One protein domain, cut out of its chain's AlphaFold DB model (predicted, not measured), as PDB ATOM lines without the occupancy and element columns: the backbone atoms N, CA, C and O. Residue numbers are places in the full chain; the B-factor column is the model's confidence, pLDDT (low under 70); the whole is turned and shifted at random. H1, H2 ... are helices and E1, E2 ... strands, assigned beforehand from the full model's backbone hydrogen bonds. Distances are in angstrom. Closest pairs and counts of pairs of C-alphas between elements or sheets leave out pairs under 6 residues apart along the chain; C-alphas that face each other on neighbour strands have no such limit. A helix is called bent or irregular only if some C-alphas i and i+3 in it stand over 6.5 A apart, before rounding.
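This is residues 33 to 209 of the 213 residues of a protein of Hymenobacter daecheongensis DSM 21074 (UniProt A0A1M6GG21). Two three-stranded sheets make two lobes side by side, with H2 between them. One lobe is the parallel sheet E1 E5 E6, with the touching helices H1 and H7 to one side of it and H2 and H6 to the other; the other lobe is the small antiparallel sheet E2 E3 E4 with H3, H4 and H5 around it. The 177 printed residues hold eight named helices and six named strands, in the order E1 H1 H2 H3 E2 H4 E3 E4 H5 E5 H6 E6 H7 H8, and the class is mixed. The whole is compact, with a radius of gyration of the C-alphas of 15.4 A and spans of 40 by 33 by 28 A.

E1, residues 33 to 36, is an edge strand beside the inner strand E5, residues 141 to 146, with N 35 and O 142 within hydrogen-bond range at 2.8 A. E6, residues 167 to 171, is the other edge, with N 168 and O 143 at 2.8 A. H1, residues 40 to 48, stands up from this sheet over E1, at a height of 9.5 A. H1 touches H7, residues 191 to 198, at a steep tilt of 67 degrees, only just short of about perpendicular; their closest C-alphas, of Trp 40 and Gly 191, are 4.3 A apart. H2, residues 63 to 71, touches H6, residues 154 to 162, the same way at a shallow tilt of 24 degrees, Ile 67 and Phe 160 having the closest C-alphas at 6.6 A. E5, H6 and E6 form a strand-helix-strand unit, two parallel neighbours joined through a helix, with a right-handed crossover. H8, residues 204 to 208, only grazes this sheet. In the second sheet E2, residues 82 to 84, is antiparallel to E3, residues 105 to 108, with N 84 and O 105 at 2.9 A. E3 and E4, residues 112 to 115, are a hairpin, with N 114 and O 106 at 2.8 A. H2, H3 at residues 73 to 77, H4 at 90 to 98 and H5 at 122 to 133 only graze this sheet, H4 only just, with 5 pairs of C-alphas within 10 A. Every O i to N i+4 pair is within hydrogen-bond range in H2, H3, H6 and H8, but 3 of 5 in H1, 4 of 5 in H4, 6 of 8 in H5 and 3 of 4 in H7.

E1 begins at C-alpha 33, (-11.976, 20.862, -45.712). H1 is 13.3 A long, H5 16.4 A, E5 16.6 A and E6 13.1 A. H5 is irregular, but only just: C-alphas 127 and 130 are 6.9 A apart. H8 ends at C-alpha 208, (-3.239, 16.726, -46.152).

The C-alphas farthest apart, of Glu 123 and Ala 176, are 43.4 A apart. The printed part has no cut. The links H1 to H2 and E6 to H7 are long. No printed residue is under 70 in pLDDT.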
ATOM      1  N   THR A  33     -11.628  19.453 -45.911       98.69
ATOM      2  CA  THR A  33     -11.976  20.862 -45.712       98.69
ATOM      3  C   THR A  33     -10.833  21.621 -45.061       98.69
ATOM      4  O   THR A  33     -10.456  21.335 -43.928       98.69
ATOM      5  N   VAL A  34     -10.313  22.638 -45.752       98.75
ATOM      6  CA  VAL A  34      -9.360  23.587 -45.166       98.75
ATOM      7  C   VAL A  34     -10.113  24.715 -44.474       98.75
ATOM      8  O   VAL A  34     -10.866  25.445 -45.120       98.75
ATOM      9  N   ILE A  35      -9.871  24.901 -43.180       98.75
ATOM     10  CA  ILE A  35     -10.296  26.080 -42.421       98.75
ATOM     11  C   ILE A  35      -9.060  26.956 -42.226       98.75
ATOM     12  O   ILE A  35      -8.132  26.573 -41.519       98.75
ATOM     13  N   SER A  36      -9.030  28.123 -42.867       98.75
ATOM     14  CA  SER A  36      -7.892  29.052 -42.860       98.75
ATOM     15  C   SER A  36      -8.363  30.439 -42.444       98.75
ATOM     16  O   SER A  36      -9.445  30.858 -42.856       98.75
ATOM     17  N   ASN A  37      -7.552  31.160 -41.666       98.56
ATOM     18  CA  ASN A  37      -7.858  32.537 -41.268       98.56
ATOM     19  C   ASN A  37      -7.683  33.563 -42.402       98.56
ATOM     20  O   ASN A  37      -8.043  34.724 -42.246       98.56
ATOM     21  N   ASP A  38      -7.136  33.150 -43.547       98.31
ATOM     22  CA  ASP A  38      -6.937  34.002 -44.719       98.31
ATOM     23  C   ASP A  38      -6.947  33.221 -46.050       98.31
ATOM     24  O   ASP A  38      -7.134  31.998 -46.097       98.31
ATOM     25  N   CYS A  39      -6.673  33.941 -47.146       96.75
ATOM     26  CA  CYS A  39      -6.644  33.431 -48.517       96.75
ATOM     27  C   CYS A  39      -5.621  32.309 -48.788       96.75
ATOM     28  O   CYS A  39      -5.697  31.707 -49.860       96.75
ATOM     29  N   TRP A  40      -4.708  31.985 -47.860       98.56
ATOM     30  CA  TRP A  40      -3.781  30.851 -48.001       98.56
ATOM     31  C   TRP A  40      -4.533  29.540 -48.264       98.56
ATOM     32  O   TRP A  40      -4.143  28.753 -49.124       98.56
ATOM     33  N   GLY A  41      -5.669  29.327 -47.585       98.19
ATOM     34  CA  GLY A  41      -6.457  28.098 -47.712       98.19
ATOM     35  C   GLY A  41      -6.999  27.855 -49.123       98.19
ATOM     36  O   GLY A  41      -7.055  26.713 -49.574       98.19
ATOM     37  N   ALA A  42      -7.336  28.918 -49.859       98.00
ATOM     38  CA  ALA A  42      -7.799  28.802 -51.241       98.00
ATOM     39  C   ALA A  42      -6.698  28.282 -52.180       98.00
ATOM     40  O   ALA A  42      -6.996  27.577 -53.147       98.00
ATOM     41  N   GLU A  43      -5.434  28.605 -51.896       98.44
ATOM     42  CA  GLU A  43      -4.305  28.168 -52.715       98.44
ATOM     43  C   GLU A  43      -4.051  26.666 -52.615       98.44
ATOM     44  O   GLU A  43      -3.637  26.077 -53.607       98.44
ATOM     45  N   VAL A  44      -4.395  26.015 -51.498       98.50
ATOM     46  CA  VAL A  44      -4.338  24.546 -51.379       98.50
ATOM     47  C   VAL A  44      -5.215  23.891 -52.448       98.50
ATOM     48  O   VAL A  44      -4.756  23.048 -53.216       98.50
ATOM     49  N   TYR A  45      -6.472  24.324 -52.561       98.50
ATOM     50  CA  TYR A  45      -7.400  23.781 -53.555       98.50
ATOM     51  C   TYR A  45      -6.949  24.078 -54.989       98.50
ATOM     52  O   TYR A  45      -6.997  23.193 -55.840       98.50
ATOM     53  N   LYS A  46      -6.446  25.289 -55.269       98.06
ATOM     54  CA  LYS A  46      -5.896  25.638 -56.594       98.06
ATOM     55  C   LYS A  46      -4.649  24.820 -56.933       98.06
ATOM     56  O   LYS A  46      -4.466  24.398 -58.078       98.06
ATOM     57  N   HIS A  47      -3.796  24.587 -55.940       98.00
ATOM     58  CA  HIS A  47      -2.602  23.775 -56.078       98.00
ATOM     59  C   HIS A  47      -2.973  22.359 -56.523       98.00
ATOM     60  O   HIS A  47      -2.405  21.880 -57.502       98.00
ATOM     61  N   PHE A  48      -3.992  21.755 -55.908       97.94
ATOM     62  CA  PHE A  48      -4.471  20.407 -56.231       97.94
ATOM     63  C   PHE A  48      -5.544  20.324 -57.330       97.94
ATOM     64  O   PHE A  48      -5.980  19.224 -57.659       97.94
ATOM     65  N   GLU A  49      -5.951  21.455 -57.918       97.56
ATOM     66  CA  GLU A  49      -7.031  21.531 -58.922       97.56
ATOM     67  C   GLU A  49      -8.354  20.927 -58.422       97.56
ATOM     68  O   GLU A  49      -9.075  20.237 -59.143       97.56
ATOM     69  N   LEU A  50      -8.671  21.198 -57.155       97.69
ATOM     70  CA  LEU A  50      -9.870  20.717 -56.480       97.69
ATOM     71  C   LEU A  50     -10.947  21.806 -56.394       97.69
ATOM     72  O   LEU A  50     -10.627  22.996 -56.287       97.69
ATOM     73  N   PRO A  51     -12.237  21.424 -56.385       97.19
ATOM     74  CA  PRO A  51     -13.298  22.346 -56.013       97.19
ATOM     75  C   PRO A  51     -13.133  22.793 -54.554       97.19
ATOM     76  O   PRO A  51     -12.633  22.056 -53.708       97.19
ATOM     77  N   PHE A  52     -13.591  24.004 -54.238       98.06
ATOM     78  CA  PHE A  52     -13.573  24.492 -52.862       98.06
ATOM     79  C   PHE A  52     -14.614  23.756 -51.999       98.06
ATOM     80  O   PHE A  52     -15.817  24.026 -52.114       98.06
ATOM     81  N   ASN A  53     -14.125  22.898 -51.097       97.00
ATOM     82  CA  ASN A  53     -14.894  22.220 -50.040       97.00
ATOM     83  C   ASN A  53     -14.827  22.988 -48.709       97.00
ATOM     84  O   ASN A  53     -14.720  22.412 -47.631       97.00
ATOM     85  N   THR A  54     -14.824  24.317 -48.784       98.44
ATOM     86  CA  THR A  54     -14.718  25.195 -47.618       98.44
ATOM     87  C   THR A  54     -15.464  26.513 -47.853       98.44
ATOM     88  O   THR A  54     -15.461  27.021 -48.982       98.44
ATOM     89  N   PRO A  55     -16.106  27.101 -46.823       98.25
ATOM     90  CA  PRO A  55     -16.658  28.450 -46.911       98.25
ATOM     91  C   PRO A  55     -15.593  29.549 -46.808       98.25
ATOM     92  O   PRO A  55     -15.860  30.668 -47.242       98.25
ATOM     93  N   PHE A  56     -14.382  29.237 -46.332       98.38
ATOM     94  CA  PHE A  56     -13.284  30.181 -46.067       98.38
ATOM     95  C   PHE A  56     -12.521  30.593 -47.342       98.38
ATOM     96  O   PHE A  56     -11.296  30.539 -47.410       98.38
ATOM     97  N   ILE A  57     -13.253  30.978 -48.391       97.94
ATOM     98  CA  ILE A  57     -12.691  31.418 -49.673       97.94
ATOM     99  C   ILE A  57     -13.071  32.863 -49.913       97.94
ATOM    100  O   ILE A  57     -14.255  33.186 -50.013       97.94
ATOM    101  N   GLY A  58     -12.064  33.703 -50.133       96.56
ATOM    102  CA  GLY A  58     -12.287  35.103 -50.462       96.56
ATOM    103  C   GLY A  58     -12.539  35.992 -49.242       96.56
ATOM    104  O   GLY A  58     -13.093  37.076 -49.393       96.56
ATOM    105  N   LEU A  59     -12.187  35.511 -48.053       97.31
ATOM    106  CA  LEU A  59     -12.415  36.180 -46.780       97.31
ATOM    107  C   LEU A  59     -11.225  35.982 -45.844       97.31
ATOM    108  O   LEU A  59     -10.370  35.126 -46.090       97.31
ATOM    109  N   MET A  60     -11.203  36.759 -44.770       97.62
ATOM    110  CA  MET A  60     -10.287  36.585 -43.651       97.62
ATOM    111  C   MET A  60     -11.031  36.655 -42.316       97.62
ATOM    112  O   MET A  60     -12.202  37.041 -42.265       97.62
ATOM    113  N   LEU A  61     -10.329  36.243 -41.265       98.62
ATOM    114  CA  LEU A  61     -10.704  36.441 -39.874       98.62
ATOM    115  C   LEU A  61      -9.503  37.008 -39.125       98.62
ATOM    116  O   LEU A  61      -8.379  36.523 -39.288       98.62
ATOM    117  N   MET A  62      -9.757  37.974 -38.247       98.56
ATOM    118  CA  MET A  62      -8.767  38.367 -37.250       98.56
ATOM    119  C   MET A  62      -8.529  37.204 -36.283       98.56
ATOM    120  O   MET A  62      -9.426  36.399 -36.023       98.56
ATOM    121  N   ALA A  63      -7.319  37.102 -35.740       98.69
ATOM    122  CA  ALA A  63      -6.922  35.985 -34.891       98.69
ATOM    123  C   ALA A  63      -7.880  35.725 -33.711       98.69
ATOM    124  O   ALA A  63      -8.214  34.558 -33.507       98.69
ATOM    125  N   PRO A  64      -8.389  36.735 -32.972       98.75
ATOM    126  CA  PRO A  64      -9.349  36.485 -31.897       98.75
ATOM    127  C   PRO A  64     -10.634  35.791 -32.378       98.75
ATOM    128  O   PRO A  64     -11.061  34.815 -31.764       98.75
ATOM    129  N   ASP A  65     -11.219  36.236 -33.498       98.88
ATOM    130  CA  ASP A  65     -12.427  35.622 -34.071       98.88
ATOM    131  C   ASP A  65     -12.147  34.228 -34.629       98.88
ATOM    132  O   ASP A  65     -12.976  33.329 -34.509       98.88
ATOM    133  N   TYR A  66     -10.972  34.034 -35.231       98.88
ATOM    134  CA  TYR A  66     -10.569  32.742 -35.770       98.88
ATOM    135  C   TYR A  66     -10.426  31.691 -34.667       98.88
ATOM    136  O   TYR A  66     -10.961  30.591 -34.792       98.88
ATOM    137  N   ILE A  67      -9.758  32.035 -33.563       98.81
ATOM    138  CA  ILE A  67      -9.629  31.142 -32.408       98.81
ATOM    139  C   ILE A  67     -10.990  30.890 -31.756       98.81
ATOM    140  O   ILE A  67     -11.315  29.735 -31.487       98.81
ATOM    141  N   GLU A  68     -11.826  31.920 -31.583       98.75
ATOM    142  CA  GLU A  68     -13.188  31.741 -31.063       98.75
ATOM    143  C   GLU A  68     -14.010  30.790 -31.948       98.75
ATOM    144  O   GLU A  68     -14.641  29.868 -31.432       98.75
ATOM    145  N   LEU A  69     -13.942  30.940 -33.276       98.81
ATOM    146  CA  LEU A  69     -14.599  30.035 -34.220       98.81
ATOM    147  C   LEU A  69     -14.126  28.590 -34.032       98.81
ATOM    148  O   LEU A  69     -14.946  27.672 -33.997       98.81
ATOM    149  N   LEU A  70     -12.816  28.376 -33.900       98.75
ATOM    150  CA  LEU A  70     -12.236  27.039 -33.785       98.75
ATOM    151  C   LEU A  70     -12.540  26.336 -32.456       98.75
ATOM    152  O   LEU A  70     -12.453  25.107 -32.410       98.75
ATOM    153  N   ARG A  71     -12.939  27.062 -31.403       97.81
ATOM    154  CA  ARG A  71     -13.422  26.460 -30.146       97.81
ATOM    155  C   ARG A  71     -14.727  25.690 -30.340       97.81
ATOM    156  O   ARG A  71     -14.968  24.710 -29.640       97.81
ATOM    157  N   ASN A  72     -15.579  26.122 -31.274       97.44
ATOM    158  CA  ASN A  72     -16.847  25.454 -31.563       97.44
ATOM    159  C   ASN A  72     -17.304  25.678 -33.019       97.44
ATOM    160  O   ASN A  72     -18.313  26.349 -33.271       97.44
ATOM    161  N   PRO A  73     -16.588  25.117 -34.010       97.88
ATOM    162  CA  PRO A  73     -16.791  25.481 -35.409       97.88
ATOM    163  C   PRO A  73     -18.161  25.046 -35.933       97.88
ATOM    164  O   PRO A  73     -18.768  25.774 -36.712       97.88
ATOM    165  N   ARG A  74     -18.690  23.897 -35.485       97.88
ATOM    166  CA  ARG A  74     -20.029  23.425 -35.883       97.88
ATOM    167  C   ARG A  74     -21.127  24.383 -35.422       97.88
ATOM    168  O   ARG A  74     -22.033  24.660 -36.199       97.88
ATOM    169  N   HIS A  75     -21.025  24.909 -34.200       98.25
ATOM    170  CA  HIS A  75     -21.984  25.883 -33.682       98.25
ATOM    171  C   HIS A  75     -21.944  27.197 -34.461       98.25
ATOM    172  O   HIS A  75     -22.991  27.685 -34.872       98.25
ATOM    173  N   TYR A  76     -20.753  27.765 -34.676       98.62
ATOM    174  CA  TYR A  76     -20.626  29.047 -35.369       98.62
ATOM    175  C   TYR A  76     -21.026  28.943 -36.839       98.62
ATOM    176  O   TYR A  76     -21.786  29.776 -37.325       98.62
ATOM    177  N   LEU A  77     -20.581  27.899 -37.544       98.12
ATOM    178  CA  LEU A  77     -20.897  27.723 -38.962       98.12
ATOM    179  C   LEU A  77     -22.362  27.331 -39.213       98.12
ATOM    180  O   LEU A  77     -22.807  27.431 -40.354       98.12
ATOM    181  N   SER A  78     -23.128  26.947 -38.184       97.50
ATOM    182  CA  SER A  78     -24.586  26.792 -38.289       97.50
ATOM    183  C   SER A  78     -25.364  28.096 -38.076       97.50
ATOM    184  O   SER A  78     -26.572  28.109 -38.303       97.50
ATOM    185  N   GLN A  79     -24.721  29.170 -37.603       98.19
ATOM    186  CA  GLN A  79     -25.387  30.458 -37.397       98.19
ATOM    187  C   GLN A  79     -25.602  31.189 -38.732       98.19
ATOM    188  O   GLN A  79     -24.797  31.043 -39.659       98.19
ATOM    189  N   PRO A  80     -26.663  32.009 -38.847       97.19
ATOM    190  CA  PRO A  80     -26.819  32.903 -39.986       97.19
ATOM    191  C   PRO A  80     -25.722  33.976 -39.993       97.19
ATOM    192  O   PRO A  80     -25.210  34.367 -38.945       97.19
ATOM    193  N   LEU A  81     -25.406  34.490 -41.184       98.56
ATOM    194  CA  LEU A  81     -24.615  35.713 -41.306       98.56
ATOM    195  C   LEU A  81     -25.455  36.907 -40.852       98.56
ATOM    196  O   LEU A  81     -26.533  37.141 -41.398       98.56
ATOM    197  N   VAL A  82     -24.931  37.685 -39.907       98.50
ATOM    198  CA  VAL A  82     -25.504  38.975 -39.510       98.50
ATOM    199  C   VAL A  82     -24.576  40.081 -39.997       98.50
ATOM    200  O   VAL A  82     -23.506  40.302 -39.429       98.50
ATOM    201  N   PHE A  83     -24.948  40.742 -41.093       98.50
ATOM    202  CA  PHE A  83     -24.121  41.785 -41.698       98.50
ATOM    203  C   PHE A  83     -24.006  43.015 -40.800       98.50
ATOM    204  O   PHE A  83     -24.970  43.428 -40.160       98.50
ATOM    205  N   GLN A  84     -22.809  43.592 -40.780       98.00
ATOM    206  CA  GLN A  84     -22.464  44.757 -39.979       98.00
ATOM    207  C   GLN A  84     -22.112  45.922 -40.900       98.00
ATOM    208  O   GLN A  84     -21.412  45.746 -41.898       98.00
ATOM    209  N   GLU A  85     -22.559  47.125 -40.544       95.75
ATOM    210  CA  GLU A  85     -22.172  48.348 -41.259       95.75
ATOM    211  C   GLU A  85     -20.694  48.692 -41.043       95.75
ATOM    212  O   GLU A  85     -20.047  49.263 -41.920       95.75
ATOM    213  N   ARG A  86     -20.155  48.335 -39.872       96.38
ATOM    214  CA  ARG A  86     -18.783  48.627 -39.463       96.38
ATOM    215  C   ARG A  86     -18.168  47.413 -38.773       96.38
ATOM    216  O   ARG A  86     -18.832  46.746 -37.984       96.38
ATOM    217  N   SER A  87     -16.892  47.155 -39.046       98.00
ATOM    218  CA  SER A  87     -16.112  46.155 -38.315       98.00
ATOM    219  C   SER A  87     -15.802  46.634 -36.897       98.00
ATOM    220  O   SER A  87     -15.588  47.828 -36.662       98.00
ATOM    221  N   ARG A  88     -15.687  45.698 -35.952       97.44
ATOM    222  CA  ARG A  88     -15.151  45.983 -34.609       97.44
ATOM    223  C   ARG A  88     -13.666  46.361 -34.620       97.44
ATOM    224  O   ARG A  88     -13.170  46.898 -33.633       97.44
ATOM    225  N   TYR A  89     -12.954  46.070 -35.707       97.88
ATOM    226  CA  TYR A  89     -11.537  46.367 -35.860       97.88
ATOM    227  C   TYR A  89     -11.346  47.637 -36.679       97.88
ATOM    228  O   TYR A  89     -11.703  47.702 -37.857       97.88
ATOM    229  N   ASP A  90     -10.711  48.645 -36.084       96.94
ATOM    230  CA  ASP A  90     -10.416  49.895 -36.789       96.94
ATOM    231  C   ASP A  90      -9.517  49.684 -38.010       96.94
ATOM    232  O   ASP A  90      -9.751  50.304 -39.043       96.94
ATOM    233  N   THR A  91      -8.598  48.719 -37.960       95.62
ATOM    234  CA  THR A  91      -7.761  48.342 -39.109       95.62
ATOM    235  C   THR A  91      -8.576  47.838 -40.302       95.62
ATOM    236  O   THR A  91      -8.239  48.137 -41.446       95.62
ATOM    237  N   ILE A  92      -9.676  47.116 -40.070       97.19
ATOM    238  CA  ILE A  92     -10.583  46.664 -41.135       97.19
ATOM    239  C   ILE A  92     -11.407  47.836 -41.674       97.19
ATOM    240  O   ILE A  92     -11.572  47.965 -42.887       97.19
ATOM    241  N   ASN A  93     -11.869  48.726 -40.796       96.44
ATOM    242  CA  ASN A  93     -12.580  49.941 -41.200       96.44
ATOM    243  C   ASN A  93     -11.691  50.872 -42.044       96.44
ATOM    244  O   ASN A  93     -12.158  51.507 -42.987       96.44
ATOM    245  N   GLU A  94     -10.399  50.960 -41.728       94.88
ATOM    246  CA  GLU A  94      -9.400  51.676 -42.525       94.88
ATOM    247  C   GLU A  94      -9.108  50.967 -43.848       94.88
ATOM    248  O   GLU A  94      -9.043  51.615 -44.899       94.88
ATOM    249  N   LEU A  95      -8.998  49.636 -43.824       93.00
ATOM    250  CA  LEU A  95      -8.828  48.838 -45.031       93.00
ATOM    251  C   LEU A  95      -9.992  49.065 -45.997       93.00
ATOM    252  O   LEU A  95      -9.741  49.322 -47.166       93.00
ATOM    253  N   GLN A  96     -11.246  49.075 -45.540       92.81
ATOM    254  CA  GLN A  96     -12.404  49.343 -46.405       92.81
ATOM    255  C   GLN A  96     -12.325  50.691 -47.145       92.81
ATOM    256  O   GLN A  96     -12.823  50.791 -48.265       92.81
ATOM    257  N   LYS A  97     -11.668  51.710 -46.570       91.38
ATOM    258  CA  LYS A  97     -11.482  53.026 -47.217       91.38
ATOM    259  C   LYS A  97     -10.443  53.004 -48.338       91.38
ATOM    260  O   LYS A  97     -10.486  53.849 -49.225       91.38
ATOM    261  N   THR A  98      -9.480  52.089 -48.259       90.50
ATOM    262  CA  THR A  98      -8.326  52.015 -49.171       90.50
ATOM    263  C   THR A  98      -8.377  50.803 -50.101       90.50
ATOM    264  O   THR A  98      -7.653  50.749 -51.095       90.50
ATOM    265  N   HIS A  99      -9.237  49.830 -49.800       89.88
ATOM    266  CA  HIS A  99      -9.428  48.631 -50.593       89.88
ATOM    267  C   HIS A  99     -10.066  48.978 -51.940       89.88
ATOM    268  O   HIS A  99     -10.862  49.906 -52.063       89.88
ATOM    269  N   LYS A 100      -9.729  48.197 -52.971       88.06
ATOM    270  CA  LYS A 100     -10.158  48.456 -54.354       88.06
ATOM    271  C   LYS A 100     -11.685  48.548 -54.496       88.06
ATOM    272  O   LYS A 100     -12.182  49.293 -55.336       88.06
ATOM    273  N   HIS A 101     -12.401  47.771 -53.690       87.00
ATOM    274  CA  HIS A 101     -13.858  47.743 -53.625       87.00
ATOM    275  C   HIS A 101     -14.298  47.593 -52.162       87.00
ATOM    276  O   HIS A 101     -13.592  46.915 -51.404       87.00
ATOM    277  N   PRO A 102     -15.439  48.179 -51.761       88.31
ATOM    278  CA  PRO A 102     -16.035  47.877 -50.466       88.31
ATOM    279  C   PRO A 102     -16.343  46.379 -50.389       88.31
ATOM    280  O   PRO A 102     -16.719  45.767 -51.388       88.31
ATOM    281  N   PHE A 103     -16.165  45.800 -49.204       96.62
ATOM    282  CA  PHE A 103     -16.426  44.387 -48.959       96.62
ATOM    283  C   PHE A 103     -17.337  44.203 -47.738       96.62
ATOM    284  O   PHE A 103     -17.219  44.970 -46.776       96.62
ATOM    285  N   PRO A 104     -18.221  43.189 -47.741       97.81
ATOM    286  CA  PRO A 104     -19.082  42.891 -46.603       97.81
ATOM    287  C   PRO A 104     -18.301  42.488 -45.352       97.81
ATOM    288  O   PRO A 104     -17.301  41.769 -45.423       97.81
ATOM    289  N   VAL A 105     -18.835  42.875 -44.198       98.44
ATOM    290  CA  VAL A 105     -18.456  42.350 -42.884       98.44
ATOM    291  C   VAL A 105     -19.702  41.735 -42.263       98.44
ATOM    292  O   VAL A 105     -20.790  42.300 -42.372       98.44
ATOM    293  N   ALA A 106     -19.571  40.562 -41.653       98.62
ATOM    294  CA  ALA A 106     -20.681  39.911 -40.965       98.62
ATOM    295  C   ALA A 106     -20.204  39.190 -39.711       98.62
ATOM    296  O   ALA A 106     -19.032  38.839 -39.606       98.62
ATOM    297  N   THR A 107     -21.120  38.927 -38.790       98.75
ATOM    298  CA  THR A 107     -20.870  38.121 -37.600       98.75
ATOM    299  C   THR A 107     -21.608  36.787 -37.649       98.75
ATOM    300  O   THR A 107     -22.649  36.653 -38.297       98.75
ATOM    301  N   LEU A 108     -21.059  35.797 -36.946       98.62
ATOM    302  CA  LEU A 108     -21.709  34.535 -36.600       98.62
ATOM    303  C   LEU A 108     -21.922  34.498 -35.085       98.62
ATOM    304  O   LEU A 108     -20.956  34.607 -34.322       98.62
ATOM    305  N   GLY A 109     -23.176  34.346 -34.651       97.06
ATOM    306  CA  GLY A 109     -23.532  34.284 -33.226       97.06
ATOM    307  C   GLY A 109     -23.022  35.484 -32.420       97.06
ATOM    308  O   GLY A 109     -22.527  35.298 -31.311       97.06
ATOM    309  N   ASP A 110     -23.034  36.680 -33.027       95.56
ATOM    310  CA  ASP A 110     -22.571  37.977 -32.494       95.56
ATOM    311  C   ASP A 110     -21.084  38.074 -32.101       95.56
ATOM    312  O   ASP A 110     -20.547  39.166 -31.887       95.56
ATOM    313  N   LYS A 111     -20.372  36.949 -32.057       97.19
ATOM    314  CA  LYS A 111     -19.005  36.869 -31.544       97.19
ATOM    315  C   LYS A 111     -17.948  36.823 -32.622       97.19
ATOM    316  O   LYS A 111     -16.962  37.526 -32.468       97.19
ATOM    317  N   VAL A 112     -18.136  36.024 -33.667       98.69
ATOM    318  CA  VAL A 112     -17.100  35.786 -34.680       98.69
ATOM    319  C   VAL A 112     -17.338  36.702 -35.866       98.69
ATOM    320  O   VAL A 112     -18.331  36.528 -36.566       98.69
ATOM    321  N   GLU A 113     -16.442  37.653 -36.110       98.81
ATOM    322  CA  GLU A 113     -16.488  38.523 -37.285       98.81
ATOM    323  C   GLU A 113     -15.750  37.926 -38.501       98.81
ATOM    324  O   GLU A 113     -14.626  37.435 -38.399       98.81
ATOM    325  N   LEU A 114     -16.385  38.002 -39.671       98.75
ATOM    326  CA  LEU A 114     -15.874  37.597 -40.979       98.75
ATOM    327  C   LEU A 114     -15.710  38.831 -41.874       98.75
ATOM    328  O   LEU A 114     -16.650  39.618 -42.018       98.75
ATOM    329  N   GLN A 115     -14.561  38.962 -42.545       98.19
ATOM    330  CA  GLN A 115     -14.307  40.034 -43.514       98.19
ATOM    331  C   GLN A 115     -14.217  39.471 -44.942       98.19
ATOM    332  O   GLN A 115     -13.240  38.810 -45.300       98.19
ATOM    333  N   PHE A 116     -15.221  39.726 -45.786       98.12
ATOM    334  CA  PHE A 116     -15.380  39.104 -47.110       98.12
ATOM    335  C   PHE A 116     -14.619  39.834 -48.232       98.12
ATOM    336  O   PHE A 116     -15.215  40.263 -49.215       98.12
ATOM    337  N   LEU A 117     -13.293  39.959 -48.108       94.94
ATOM    338  CA  LEU A 117     -12.416  40.776 -48.973       94.94
ATOM    339  C   LEU A 117     -12.626  40.652 -50.496       94.94
ATOM    340  O   LEU A 117     -12.370  41.601 -51.234       94.94
ATOM    341  N   HIS A 118     -13.040  39.482 -50.987       95.12
ATOM    342  CA  HIS A 118     -13.231  39.207 -52.415       95.12
ATOM    343  C   HIS A 118     -14.703  39.119 -52.842       95.12
ATOM    344  O   HIS A 118     -15.006  38.554 -53.894       95.12
ATOM    345  N   TYR A 119     -15.601  39.671 -52.031       96.69
ATOM    346  CA  TYR A 119     -17.024  39.797 -52.312       96.69
ATOM    347  C   TYR A 119     -17.377  41.269 -52.470       96.69
ATOM    348  O   TYR A 119     -16.841  42.121 -51.762       96.69
ATOM    349  N   HIS A 120     -18.296  41.561 -53.381       94.31
ATOM    350  CA  HIS A 120     -18.690  42.931 -53.702       94.31
ATOM    351  C   HIS A 120     -19.934  43.368 -52.932       94.31
ATOM    352  O   HIS A 120     -20.107  44.560 -52.692       94.31
ATOM    353  N   THR A 121     -20.810  42.428 -52.555       96.38
ATOM    354  CA  THR A 121     -22.083  42.750 -51.897       96.38
ATOM    355  C   THR A 121     -22.462  41.746 -50.808       96.38
ATOM    356  O   THR A 121     -21.972  40.612 -50.780       96.38
ATOM    357  N   GLN A 122     -23.337  42.170 -49.891       97.81
ATOM    358  CA  GLN A 122     -23.859  41.308 -48.827       97.81
ATOM    359  C   GLN A 122     -24.664  40.142 -49.412       97.81
ATOM    360  O   GLN A 122     -24.557  39.016 -48.935       97.81
ATOM    361  N   GLU A 123     -25.396  40.377 -50.502       98.00
ATOM    362  CA  GLU A 123     -26.177  39.365 -51.215       98.00
ATOM    363  C   GLU A 123     -25.271  38.265 -51.774       98.00
ATOM    364  O   GLU A 123     -25.574  37.082 -51.626       98.00
ATOM    365  N   GLU A 124     -24.114  38.629 -52.340       97.62
ATOM    366  CA  GLU A 124     -23.128  37.660 -52.822       97.62
ATOM    367  C   GLU A 124     -22.640  36.746 -51.684       97.62
ATOM    368  O   GLU A 124     -22.507  35.526 -51.858       97.62
ATOM    369  N   ALA A 125     -22.375  37.324 -50.508       97.81
ATOM    370  CA  ALA A 125     -21.965  36.577 -49.324       97.81
ATOM    371  C   ALA A 125     -23.102  35.680 -48.810       97.81
ATOM    372  O   ALA A 125     -22.882  34.482 -48.617       97.81
ATOM    373  N   ALA A 126     -24.317  36.218 -48.682       97.88
ATOM    374  CA  ALA A 126     -25.507  35.503 -48.224       97.88
ATOM    375  C   ALA A 126     -25.884  34.331 -49.142       97.88
ATOM    376  O   ALA A 126     -26.294  33.275 -48.663       97.88
ATOM    377  N   GLU A 127     -25.695  34.470 -50.456       97.62
ATOM    378  CA  GLU A 127     -25.982  33.410 -51.421       97.62
ATOM    379  C   GLU A 127     -24.906  32.310 -51.399       97.62
ATOM    380  O   GLU A 127     -25.201  31.117 -51.528       97.62
ATOM    381  N   LYS A 128     -23.621  32.673 -51.303       97.81
ATOM    382  CA  LYS A 128     -22.508  31.709 -51.405       97.81
ATOM    383  C   LYS A 128     -22.215  30.997 -50.092       97.81
ATOM    384  O   LYS A 128     -21.889  29.811 -50.126       97.81
ATOM    385  N   TRP A 129     -22.298  31.694 -48.962       98.25
ATOM    386  CA  TRP A 129     -21.905  31.178 -47.652       98.25
ATOM    387  C   TRP A 129     -22.604  29.865 -47.262       98.25
ATOM    388  O   TRP A 129     -21.895  28.865 -47.125       98.25
ATOM    389  N   PRO A 130     -23.949  29.779 -47.179       97.62
ATOM    390  CA  PRO A 130     -24.626  28.553 -46.741       97.62
ATOM    391  C   PRO A 130     -24.342  27.369 -47.675       97.62
ATOM    392  O   PRO A 130     -24.064  26.262 -47.218       97.62
ATOM    393  N   ARG A 131     -24.303  27.606 -48.994       97.75
ATOM    394  CA  ARG A 131     -23.955  26.573 -49.985       97.75
ATOM    395  C   ARG A 131     -22.530  26.045 -49.831       97.75
ATOM    396  O   ARG A 131     -22.277  24.904 -50.203       97.75
ATOM    397  N   ARG A 132     -21.587  26.862 -49.353       97.94
ATOM    398  CA  ARG A 132     -20.200  26.437 -49.110       97.94
ATOM    399  C   ARG A 132     -20.020  25.798 -47.737       97.94
ATOM    400  O   ARG A 132     -19.255  24.847 -47.638       97.94
ATOM    401  N   VAL A 133     -20.747  26.258 -46.718       98.50
ATOM    402  CA  VAL A 133     -20.824  25.585 -45.409       98.50
ATOM    403  C   VAL A 133     -21.326  24.149 -45.582       98.50
ATOM    404  O   VAL A 133     -20.757  23.227 -45.009       98.50
ATOM    405  N   ALA A 134     -22.316  23.929 -46.453       98.12
ATOM    406  CA  ALA A 134     -22.839  22.595 -46.752       98.12
ATOM    407  C   ALA A 134     -21.820  21.627 -47.397       98.12
ATOM    408  O   ALA A 134     -22.093  20.435 -47.478       98.12
ATOM    409  N   ARG A 135     -20.659  22.112 -47.867       97.88
ATOM    410  CA  ARG A 135     -19.591  21.283 -48.464       97.88
ATOM    411  C   ARG A 135     -18.520  20.859 -47.464       97.88
ATOM    412  O   ARG A 135     -17.544  20.237 -47.868       97.88
ATOM    413  N   ILE A 136     -18.644  21.267 -46.203       98.62
ATOM    414  CA  ILE A 136     -17.650  20.940 -45.187       98.62
ATOM    415  C   ILE A 136     -17.672  19.431 -44.937       98.62
ATOM    416  O   ILE A 136     -18.687  18.886 -44.505       98.62
ATOM    417  N   ASN A 137     -16.528  18.781 -45.140       98.25
ATOM    418  CA  ASN A 137     -16.275  17.450 -44.618       98.25
ATOM    419  C   ASN A 137     -15.766  17.587 -43.177       98.25
ATOM    420  O   ASN A 137     -14.582  17.819 -42.923       98.25
ATOM    421  N   TRP A 138     -16.691  17.462 -42.228       97.62
ATOM    422  CA  TRP A 138     -16.410  17.620 -40.803       97.62
ATOM    423  C   TRP A 138     -15.510  16.537 -40.210       97.62
ATOM    424  O   TRP A 138     -14.904  16.774 -39.164       97.62
ATOM    425  N   ASP A 139     -15.415  15.383 -40.864       97.00
ATOM    426  CA  ASP A 139     -14.591  14.261 -40.419       97.00
ATOM    427  C   ASP A 139     -13.158  14.364 -40.968       97.00
ATOM    428  O   ASP A 139     -12.273  13.615 -40.560       97.00
ATOM    429  N   ASN A 140     -12.901  15.327 -41.865       97.12
ATOM    430  CA  ASN A 140     -11.615  15.494 -42.531       97.12
ATOM    431  C   ASN A 140     -11.187  16.968 -42.637       97.12
ATOM    432  O   ASN A 140     -10.972  17.516 -43.724       97.12
ATOM    433  N   LEU A 141     -11.045  17.621 -41.481       98.19
ATOM    434  CA  LEU A 141     -10.615  19.016 -41.390       98.19
ATOM    435  C   LEU A 141      -9.090  19.169 -41.451       98.19
ATOM    436  O   LEU A 141      -8.336  18.382 -40.878       98.19
ATOM    437  N   ARG A 142      -8.633  20.235 -42.105       98.31
ATOM    438  CA  ARG A 142      -7.252  20.726 -42.105       98.31
ATOM    439  C   ARG A 142      -7.280  22.180 -41.680       98.31
ATOM    440  O   ARG A 142      -7.926  23.001 -42.327       98.31
ATOM    441  N   VAL A 143      -6.630  22.510 -40.576       98.75
ATOM    442  CA  VAL A 143      -6.785  23.835 -39.966       98.75
ATOM    443  C   VAL A 143      -5.473  24.592 -40.075       98.75
ATOM    444  O   VAL A 143      -4.450  24.117 -39.596       98.75
ATOM    445  N   LYS A 144      -5.485  25.750 -40.739       98.81
ATOM    446  CA  LYS A 144      -4.298  26.589 -40.928       98.81
ATOM    447  C   LYS A 144      -4.466  27.925 -40.224       98.81
ATOM    448  O   LYS A 144      -5.426  28.644 -40.489       98.81
ATOM    449  N   PHE A 145      -3.463  28.303 -39.440       98.88
ATOM    450  CA  PHE A 145      -3.369  29.621 -38.829       98.88
ATOM    451  C   PHE A 145      -2.082  30.328 -39.252       98.88
ATOM    452  O   PHE A 145      -0.998  29.748 -39.192       98.88
ATOM    453  N   ASP A 146      -2.198  31.580 -39.690       98.62
ATOM    454  CA  ASP A 146      -1.069  32.512 -39.694       98.62
ATOM    455  C   ASP A 146      -1.016  33.240 -38.350       98.62
ATOM    456  O   ASP A 146      -1.842  34.111 -38.075       98.62
ATOM    457  N   GLY A 147      -0.048  32.852 -37.521       98.12
ATOM    458  CA  GLY A 147       0.133  33.365 -36.169       98.12
ATOM    459  C   GLY A 147       1.007  34.615 -36.082       98.12
ATOM    460  O   GLY A 147       1.510  34.910 -35.002       98.12
ATOM    461  N   SER A 148       1.280  35.311 -37.191       98.00
ATOM    462  CA  SER A 148       2.193  36.469 -37.231       98.00
ATOM    463  C   SER A 148       1.560  37.755 -37.768       98.00
ATOM    464  O   SER A 148       2.262  38.712 -38.090       98.00
ATOM    465  N   LYS A 149       0.228  37.809 -37.859       96.62
ATOM    466  CA  LYS A 149      -0.526  39.001 -38.273       96.62
ATOM    467  C   LYS A 149      -1.922  39.029 -37.655       96.62
ATOM    468  O   LYS A 149      -2.270  38.173 -36.850       96.62
ATOM    469  N   ASP A 150      -2.711  40.033 -38.025       96.88
ATOM    470  CA  ASP A 150      -4.155  40.082 -37.777       96.88
ATOM    471  C   ASP A 150      -4.541  39.928 -36.286       96.88
ATOM    472  O   ASP A 150      -5.486  39.223 -35.945       96.88
ATOM    473  N   PHE A 151      -3.803  40.606 -35.394       97.62
ATOM    474  CA  PHE A 151      -3.928  40.535 -33.923       97.62
ATOM    475  C   PHE A 151      -3.598  39.168 -33.294       97.62
ATOM    476  O   PHE A 151      -4.022  38.888 -32.171       97.62
ATOM    477  N   ALA A 152      -2.817  38.316 -33.964       98.12
ATOM    478  CA  ALA A 152      -2.307  37.082 -33.371       98.12
ATOM    479  C   ALA A 152      -1.338  37.383 -32.216       98.12
ATOM    480  O   ALA A 152      -0.179  37.744 -32.428       98.12
ATOM    481  N   THR A 153      -1.811  37.230 -30.979       98.44
ATOM    482  CA  THR A 153      -0.952  37.307 -29.793       98.44
ATOM    483  C   THR A 153      -0.271  35.959 -29.534       98.44
ATOM    484  O   THR A 153      -0.800  34.914 -29.928       98.44
ATOM    485  N   PRO A 154       0.872  35.930 -28.824       98.38
ATOM    486  CA  PRO A 154       1.501  34.682 -28.392       98.38
ATOM    487  C   PRO A 154       0.553  33.714 -27.670       98.38
ATOM    488  O   PRO A 154       0.696  32.499 -27.795       98.38
ATOM    489  N   GLU A 155      -0.415  34.234 -26.916       98.44
ATOM    490  CA  GLU A 155      -1.423  33.455 -26.194       98.44
ATOM    491  C   GLU A 155      -2.386  32.768 -27.160       98.44
ATOM    492  O   GLU A 155      -2.592  31.565 -27.038       98.44
ATOM    493  N   LEU A 156      -2.900  33.491 -28.161       98.62
ATOM    494  CA  LEU A 156      -3.769  32.923 -29.198       98.62
ATOM    495  C   LEU A 156      -3.035  31.879 -30.046       98.62
ATOM    496  O   LEU A 156      -3.611  30.860 -30.417       98.62
ATOM    497  N   VAL A 157      -1.747  32.097 -30.322       98.69
ATOM    498  CA  VAL A 157      -0.911  31.120 -31.033       98.69
ATOM    499  C   VAL A 157      -0.713  29.849 -30.205       98.69
ATOM    500  O   VAL A 157      -0.824  28.747 -30.741       98.69
ATOM    501  N   ARG A 158      -0.450  29.977 -28.898       98.25
ATOM    502  CA  ARG A 158      -0.363  28.825 -27.983       98.25
ATOM    503  C   ARG A 158      -1.696  28.097 -27.853       98.25
ATOM    504  O   ARG A 158      -1.708  26.872 -27.804       98.25
ATOM    505  N   GLU A 159      -2.798  28.836 -27.826       98.19
ATOM    506  CA  GLU A 159      -4.134  28.256 -27.799       98.19
ATOM    507  C   GLU A 159      -4.416  27.458 -29.074       98.19
ATOM    508  O   GLU A 159      -4.795  26.294 -28.976       98.19
ATOM    509  N   PHE A 160      -4.144  28.033 -30.252       98.56
ATOM    510  CA  PHE A 160      -4.256  27.329 -31.529       98.56
ATOM    511  C   PHE A 160      -3.488  26.011 -31.510       98.56
ATOM    512  O   PHE A 160      -4.043  24.963 -31.813       98.56
ATOM    513  N   ALA A 161      -2.224  26.080 -31.093       97.50
ATOM    514  CA  ALA A 161      -1.309  24.954 -31.018       97.50
ATOM    515  C   ALA A 161      -1.808  23.789 -30.144       97.50
ATOM    516  O   ALA A 161      -1.342  22.663 -30.345       97.50
ATOM    517  N   ALA A 162      -2.709  24.058 -29.193       96.81
ATOM    518  CA  ALA A 162      -3.301  23.079 -28.289       96.81
ATOM    519  C   ALA A 162      -4.642  22.504 -28.790       96.81
ATOM    520  O   ALA A 162      -5.165  21.572 -28.178       96.81
ATOM    521  N   LEU A 163      -5.214  23.036 -29.876       97.06
ATOM    522  CA  LEU A 163      -6.477  22.544 -30.418       97.06
ATOM    523  C   LEU A 163      -6.295  21.171 -31.093       97.06
ATOM    524  O   LEU A 163      -5.285  20.930 -31.758       97.06
ATOM    525  N   PRO A 164      -7.281  20.261 -30.983       95.81
ATOM    526  CA  PRO A 164      -7.163  18.879 -31.448       95.81
ATOM    527  C   PRO A 164      -7.445  18.740 -32.956       95.81
ATOM    528  O   PRO A 164      -8.275  17.933 -33.373       95.81
ATOM    529  N   TYR A 165      -6.779  19.543 -33.786       96.75
ATOM    530  CA  TYR A 165      -6.915  19.509 -35.243       96.75
ATOM    531  C   TYR A 165      -5.650  18.988 -35.924       96.75
ATOM    532  O   TYR A 165      -4.537  19.142 -35.421       96.75
ATOM    533  N   GLN A 166      -5.809  18.476 -37.148       96.81
ATOM    534  CA  GLN A 166      -4.697  18.358 -38.088       96.81
ATOM    535  C   GLN A 166      -4.275  19.772 -38.527       96.81
ATOM    536  O   GLN A 166      -4.816  20.347 -39.479       96.81
ATOM    537  N   GLN A 167      -3.354  20.358 -37.766       96.75
ATOM    538  CA  GLN A 167      -3.048  21.785 -37.801       96.75
ATOM    539  C   GLN A 167      -1.797  22.132 -38.617       96.75
ATOM    540  O   GLN A 167      -0.844  21.358 -38.682       96.75
ATOM    541  N   LEU A 168      -1.793  23.327 -39.204       98.62
ATOM    542  CA  LEU A 168      -0.623  24.000 -39.759       98.62
ATOM    543  C   LEU A 168      -0.550  25.406 -39.166       98.62
ATOM    544  O   LEU A 168      -1.393  26.253 -39.452       98.62
ATOM    545  N   LEU A 169       0.468  25.655 -38.352       98.69
ATOM    546  CA  LEU A 169       0.748  26.976 -37.803       98.69
ATOM    547  C   LEU A 169       1.926  27.588 -38.559       98.69
ATOM    548  O   LEU A 169       3.025  27.042 -38.499       98.69
ATOM    549  N   LEU A 170       1.707  28.709 -39.240       98.75
ATOM    550  CA  LEU A 170       2.768  29.481 -39.890       98.75
ATOM    551  C   LEU A 170       3.179  30.661 -39.008       98.75
ATOM    552  O   LEU A 170       2.317  31.325 -38.430       98.75
ATOM    553  N   LEU A 171       4.485  30.921 -38.926       98.56
ATOM    554  CA  LEU A 171       5.065  32.015 -38.148       98.56
ATOM    555  C   LEU A 171       6.156  32.757 -38.941       98.56
ATOM    556  O   LEU A 171       6.927  32.144 -39.677       98.56
ATOM    557  N   GLU A 172       6.276  34.069 -38.737       98.06
ATOM    558  CA  GLU A 172       7.413  34.876 -39.205       98.06
ATOM    559  C   GLU A 172       8.688  34.523 -38.426       98.06
ATOM    560  O   GLU A 172       9.786  34.475 -38.982       98.06
ATOM    561  N   LYS A 173       8.554  34.271 -37.119       97.31
ATOM    562  CA  LYS A 173       9.668  34.007 -36.199       97.31
ATOM    563  C   LYS A 173       9.318  32.870 -35.242       97.31
ATOM    564  O   LYS A 173       8.139  32.674 -34.948       97.31
ATOM    565  N   PRO A 174      10.317  32.139 -34.716       97.25
ATOM    566  CA  PRO A 174      10.077  31.133 -33.690       97.25
ATOM    567  C   PRO A 174       9.338  31.722 -32.484       97.25
ATOM    568  O   PRO A 174       9.657  32.827 -32.041       97.25
ATOM    569  N   LEU A 175       8.403  30.957 -31.919       96.88
ATOM    570  CA  LEU A 175       7.701  31.318 -30.691       96.88
ATOM    571  C   LEU A 175       8.012  30.307 -29.583       96.88
ATOM    572  O   LEU A 175       7.833  29.099 -29.746       96.88
ATOM    573  N   ALA A 176       8.463  30.807 -28.431       95.38
ATOM    574  CA  ALA A 176       8.749  29.968 -27.272       95.38
ATOM    575  C   ALA A 176       7.495  29.197 -26.820       95.38
ATOM    576  O   ALA A 176       6.407  29.766 -26.692       95.38
ATOM    577  N   GLY A 177       7.660  27.896 -26.571       93.25
ATOM    578  CA  GLY A 177       6.567  26.997 -26.191       93.25
ATOM    579  C   GLY A 177       5.711  26.490 -27.358       93.25
ATOM    580  O   GLY A 177       4.748  25.775 -27.107       93.25
ATOM    581  N   VAL A 178       6.054  26.822 -28.611       95.56
ATOM    582  CA  VAL A 178       5.331  26.358 -29.810       95.56
ATOM    583  C   VAL A 178       6.307  25.775 -30.848       95.56
ATOM    584  O   VAL A 178       6.499  26.344 -31.924       95.56
ATOM    585  N   PRO A 179       6.983  24.649 -30.537       92.94
ATOM    586  CA  PRO A 179       8.002  24.063 -31.415       92.94
ATOM    587  C   PRO A 179       7.447  23.515 -32.739       92.94
ATOM    588  O   PRO A 179       8.206  23.333 -33.685       92.94
ATOM    589  N   GLN A 180       6.142  23.251 -32.822       93.06
ATOM    590  CA  GLN A 180       5.465  22.770 -34.029       93.06
ATOM    591  C   GLN A 180       5.162  23.874 -35.055       93.06
ATOM    592  O   GLN A 180       4.677  23.573 -36.145       93.06
ATOM    593  N   GLY A 181       5.386  25.147 -34.711       97.12
ATOM    594  CA  GLY A 181       5.181  26.262 -35.630       97.12
ATOM    595  C   GLY A 181       6.181  26.227 -36.788       97.12
ATOM    596  O   GLY A 181       7.392  26.177 -36.579       97.12
ATOM    597  N   VAL A 182       5.677  26.289 -38.018       98.38
ATOM    598  CA  VAL A 182       6.491  26.360 -39.231       98.38
ATOM    599  C   VAL A 182       6.927  27.803 -39.441       98.38
ATOM    600  O   VAL A 182       6.121  28.673 -39.776       98.38
ATOM    601  N   VAL A 183       8.219  28.060 -39.254       98.44
ATOM    602  CA  VAL A 183       8.809  29.380 -39.494       98.44
ATOM    603  C   VAL A 183       9.081  29.556 -40.986       98.44
ATOM    604  O   VAL A 183       9.748  28.721 -41.597       98.44
ATOM    605  N   VAL A 184       8.589  30.653 -41.564       97.94
ATOM    606  CA  VAL A 184       8.808  31.022 -42.970       97.94
ATOM    607  C   VAL A 184       9.747  32.236 -43.015       97.94
ATOM    608  O   VAL A 184       9.282  33.350 -42.796       97.94
ATOM    609  N   PRO A 185      11.058  32.067 -43.292       94.62
ATOM    610  CA  PRO A 185      12.033  33.161 -43.224       94.62
ATOM    611  C   PRO A 185      11.720  34.336 -44.159       94.62
ATOM    612  O   PRO A 185      11.858  35.492 -43.769       94.62
ATOM    613  N   ASP A 186      11.234  34.051 -45.370       93.00
ATOM    614  CA  ASP A 186      10.809  35.066 -46.340       93.00
ATOM    615  C   ASP A 186       9.327  35.436 -46.144       93.00
ATOM    616  O   ASP A 186       8.540  35.449 -47.090       93.00
ATOM    617  N   TYR A 187       8.898  35.691 -44.910       97.12
ATOM    618  CA  TYR A 187       7.492  35.917 -44.570       97.12
ATOM    619  C   TYR A 187       6.834  37.073 -45.354       97.12
ATOM    620  O   TYR A 187       7.469  38.035 -45.794       97.12
ATOM    621  N   THR A 188       5.518  36.975 -45.536       97.25
ATOM    622  CA  THR A 188       4.669  38.042 -46.070       97.25
ATOM    623  C   THR A 188       3.250  37.893 -45.540       97.25
ATOM    624  O   THR A 188       2.771  36.782 -45.350       97.25
ATOM    625  N   THR A 189       2.548  39.013 -45.375       95.06
ATOM    626  CA  THR A 189       1.146  39.033 -44.936       95.06
ATOM    627  C   THR A 189       0.151  38.683 -46.049       95.06
ATOM    628  O   THR A 189      -1.037  38.484 -45.787       95.06
ATOM    629  N   ASN A 190       0.607  38.593 -47.305       95.50
ATOM    630  CA  ASN A 190      -0.225  38.179 -48.428       95.50
ATOM    631  C   ASN A 190      -0.380  36.650 -48.439       95.50
ATOM    632  O   ASN A 190       0.558  35.943 -48.795       95.50
ATOM    633  N   GLY A 191      -1.572  36.138 -48.115       96.00
ATOM    634  CA  GLY A 191      -1.815  34.695 -47.984       96.00
ATOM    635  C   GLY A 191      -1.500  33.858 -49.235       96.00
ATOM    636  O   GLY A 191      -1.028  32.732 -49.106       96.00
ATOM    637  N   MET A 192      -1.696  34.403 -50.444       95.38
ATOM    638  CA  MET A 192      -1.373  33.697 -51.694       95.38
ATOM    639  C   MET A 192       0.140  33.536 -51.871       95.38
ATOM    640  O   MET A 192       0.635  32.465 -52.221       95.38
ATOM    641  N   GLU A 193       0.884  34.611 -51.634       96.31
ATOM    642  CA  GLU A 193       2.341  34.580 -51.716       96.31
ATOM    643  C   GLU A 193       2.933  33.758 -50.561       96.31
ATOM    644  O   GLU A 193       3.835  32.948 -50.777       96.31
ATOM    645  N   LEU A 194       2.372  33.885 -49.354       97.81
ATOM    646  CA  LEU A 194       2.765  33.097 -48.190       97.81
ATOM    647  C   LEU A 194       2.571  31.600 -48.437       97.81
ATOM    648  O   LEU A 194       3.431  30.819 -48.035       97.81
ATOM    649  N   PHE A 195       1.510  31.191 -49.146       98.19
ATOM    650  CA  PHE A 195       1.348  29.803 -49.579       98.19
ATOM    651  C   PHE A 195       2.586  29.319 -50.313       98.19
ATOM    652  O   PHE A 195       3.239  28.399 -49.827       98.19
ATOM    653  N   ARG A 196       2.984  29.997 -51.392       95.56
ATOM    654  CA  ARG A 196       4.160  29.612 -52.185       95.56
ATOM    655  C   ARG A 196       5.437  29.561 -51.356       95.56
ATOM    656  O   ARG A 196       6.185  28.596 -51.474       95.56
ATOM    657  N   ARG A 197       5.669  30.570 -50.514       95.69
ATOM    658  CA  ARG A 197       6.880  30.660 -49.687       95.69
ATOM    659  C   ARG A 197       6.923  29.603 -48.594       95.69
ATOM    660  O   ARG A 197       7.990  29.091 -48.295       95.69
ATOM    661  N   SER A 198       5.775  29.220 -48.044       97.44
ATOM    662  CA  SER A 198       5.702  28.191 -47.006       97.44
ATOM    663  C   SER A 198       6.025  26.780 -47.520       97.44
ATOM    664  O   SER A 198       6.499  25.959 -46.744       97.44
ATOM    665  N   LEU A 199       5.856  26.489 -48.818       96.69
ATOM    666  CA  LEU A 199       5.996  25.133 -49.382       96.69
ATOM    667  C   LEU A 199       7.387  24.495 -49.209       96.69
ATOM    668  O   LEU A 199       7.504  23.271 -49.256       96.69
ATOM    669  N   SER A 200       8.442  25.286 -49.017       94.44
ATOM    670  CA  SER A 200       9.793  24.781 -48.725       94.44
ATOM    671  C   SER A 200      10.026  24.442 -47.251       94.44
ATOM    672  O   SER A 200      11.076  23.896 -46.923       94.44
ATOM    673  N   HIS A 201       9.081  24.768 -46.369       96.69
ATOM    674  CA  HIS A 201       9.253  24.699 -44.915       96.69
ATOM    675  C   HIS A 201       8.359  23.657 -44.237       96.69
ATOM    676  O   HIS A 201       8.520  23.407 -43.046       96.69
ATOM    677  N   PHE A 202       7.446  23.022 -44.975       96.69
ATOM    678  CA  PHE A 202       6.643  21.906 -44.479       96.69
ATOM    679  C   PHE A 202       6.246  20.948 -45.611       96.69
ATOM    680  O   PHE A 202       6.288  21.292 -46.796       96.69
ATOM    681  N   ASP A 203       5.845  19.736 -45.232       96.69
ATOM    682  CA  ASP A 203       5.300  18.735 -46.148       96.69
ATOM    683  C   ASP A 203       3.797  18.979 -46.370       96.69
ATOM    684  O   ASP A 203       2.972  18.690 -45.502       96.69
ATOM    685  N   LEU A 204       3.442  19.536 -47.536       97.44
ATOM    686  CA  LEU A 204       2.048  19.825 -47.887       97.44
ATOM    687  C   LEU A 204       1.225  18.540 -48.007       97.44
ATOM    688  O   LEU A 204       0.115  18.484 -47.481       97.44
ATOM    689  N   LEU A 205       1.762  17.515 -48.672       96.19
ATOM    690  CA  LEU A 205       1.069  16.236 -48.803       96.19
ATOM    691  C   LEU A 205       0.927  15.560 -47.450       96.19
ATOM    692  O   LEU A 205      -0.174  15.159 -47.110       96.19
ATOM    693  N   GLY A 206       1.994  15.496 -46.654       96.00
ATOM    694  CA  GLY A 206       1.944  14.913 -45.312       96.00
ATOM    695  C   GLY A 206       0.976  15.637 -44.372       96.00
ATOM    696  O   GLY A 206       0.384  15.013 -43.496       96.00
ATOM    697  N   TRP A 207       0.751  16.940 -44.565       97.00
ATOM    698  CA  TRP A 207      -0.282  17.667 -43.827       97.00
ATOM    699  C   TRP A 207      -1.704  17.301 -44.284       97.00
ATOM    700  O   TRP A 207      -2.588  17.136 -43.441       97.00
ATOM    701  N   ILE A 208      -1.937  17.140 -45.593       96.38
ATOM    702  CA  ILE A 208      -3.239  16.726 -46.152       96.38
ATOM    703  C   ILE A 208      -3.520  15.231 -45.934       96.38
ATOM    704  O   ILE A 208      -4.669  14.842 -45.738       96.38
ATOM    705  N   GLU A 209      -2.495  14.396 -45.903       93.38
ATOM    706  CA  GLU A 209      -2.547  12.940 -45.766       93.38
ATOM    707  C   GLU A 209      -1.575  12.497 -44.674       93.38
ATOM    708  O   GLU A 209      -0.539  11.886 -44.961       93.38
TER     709      GLU A 209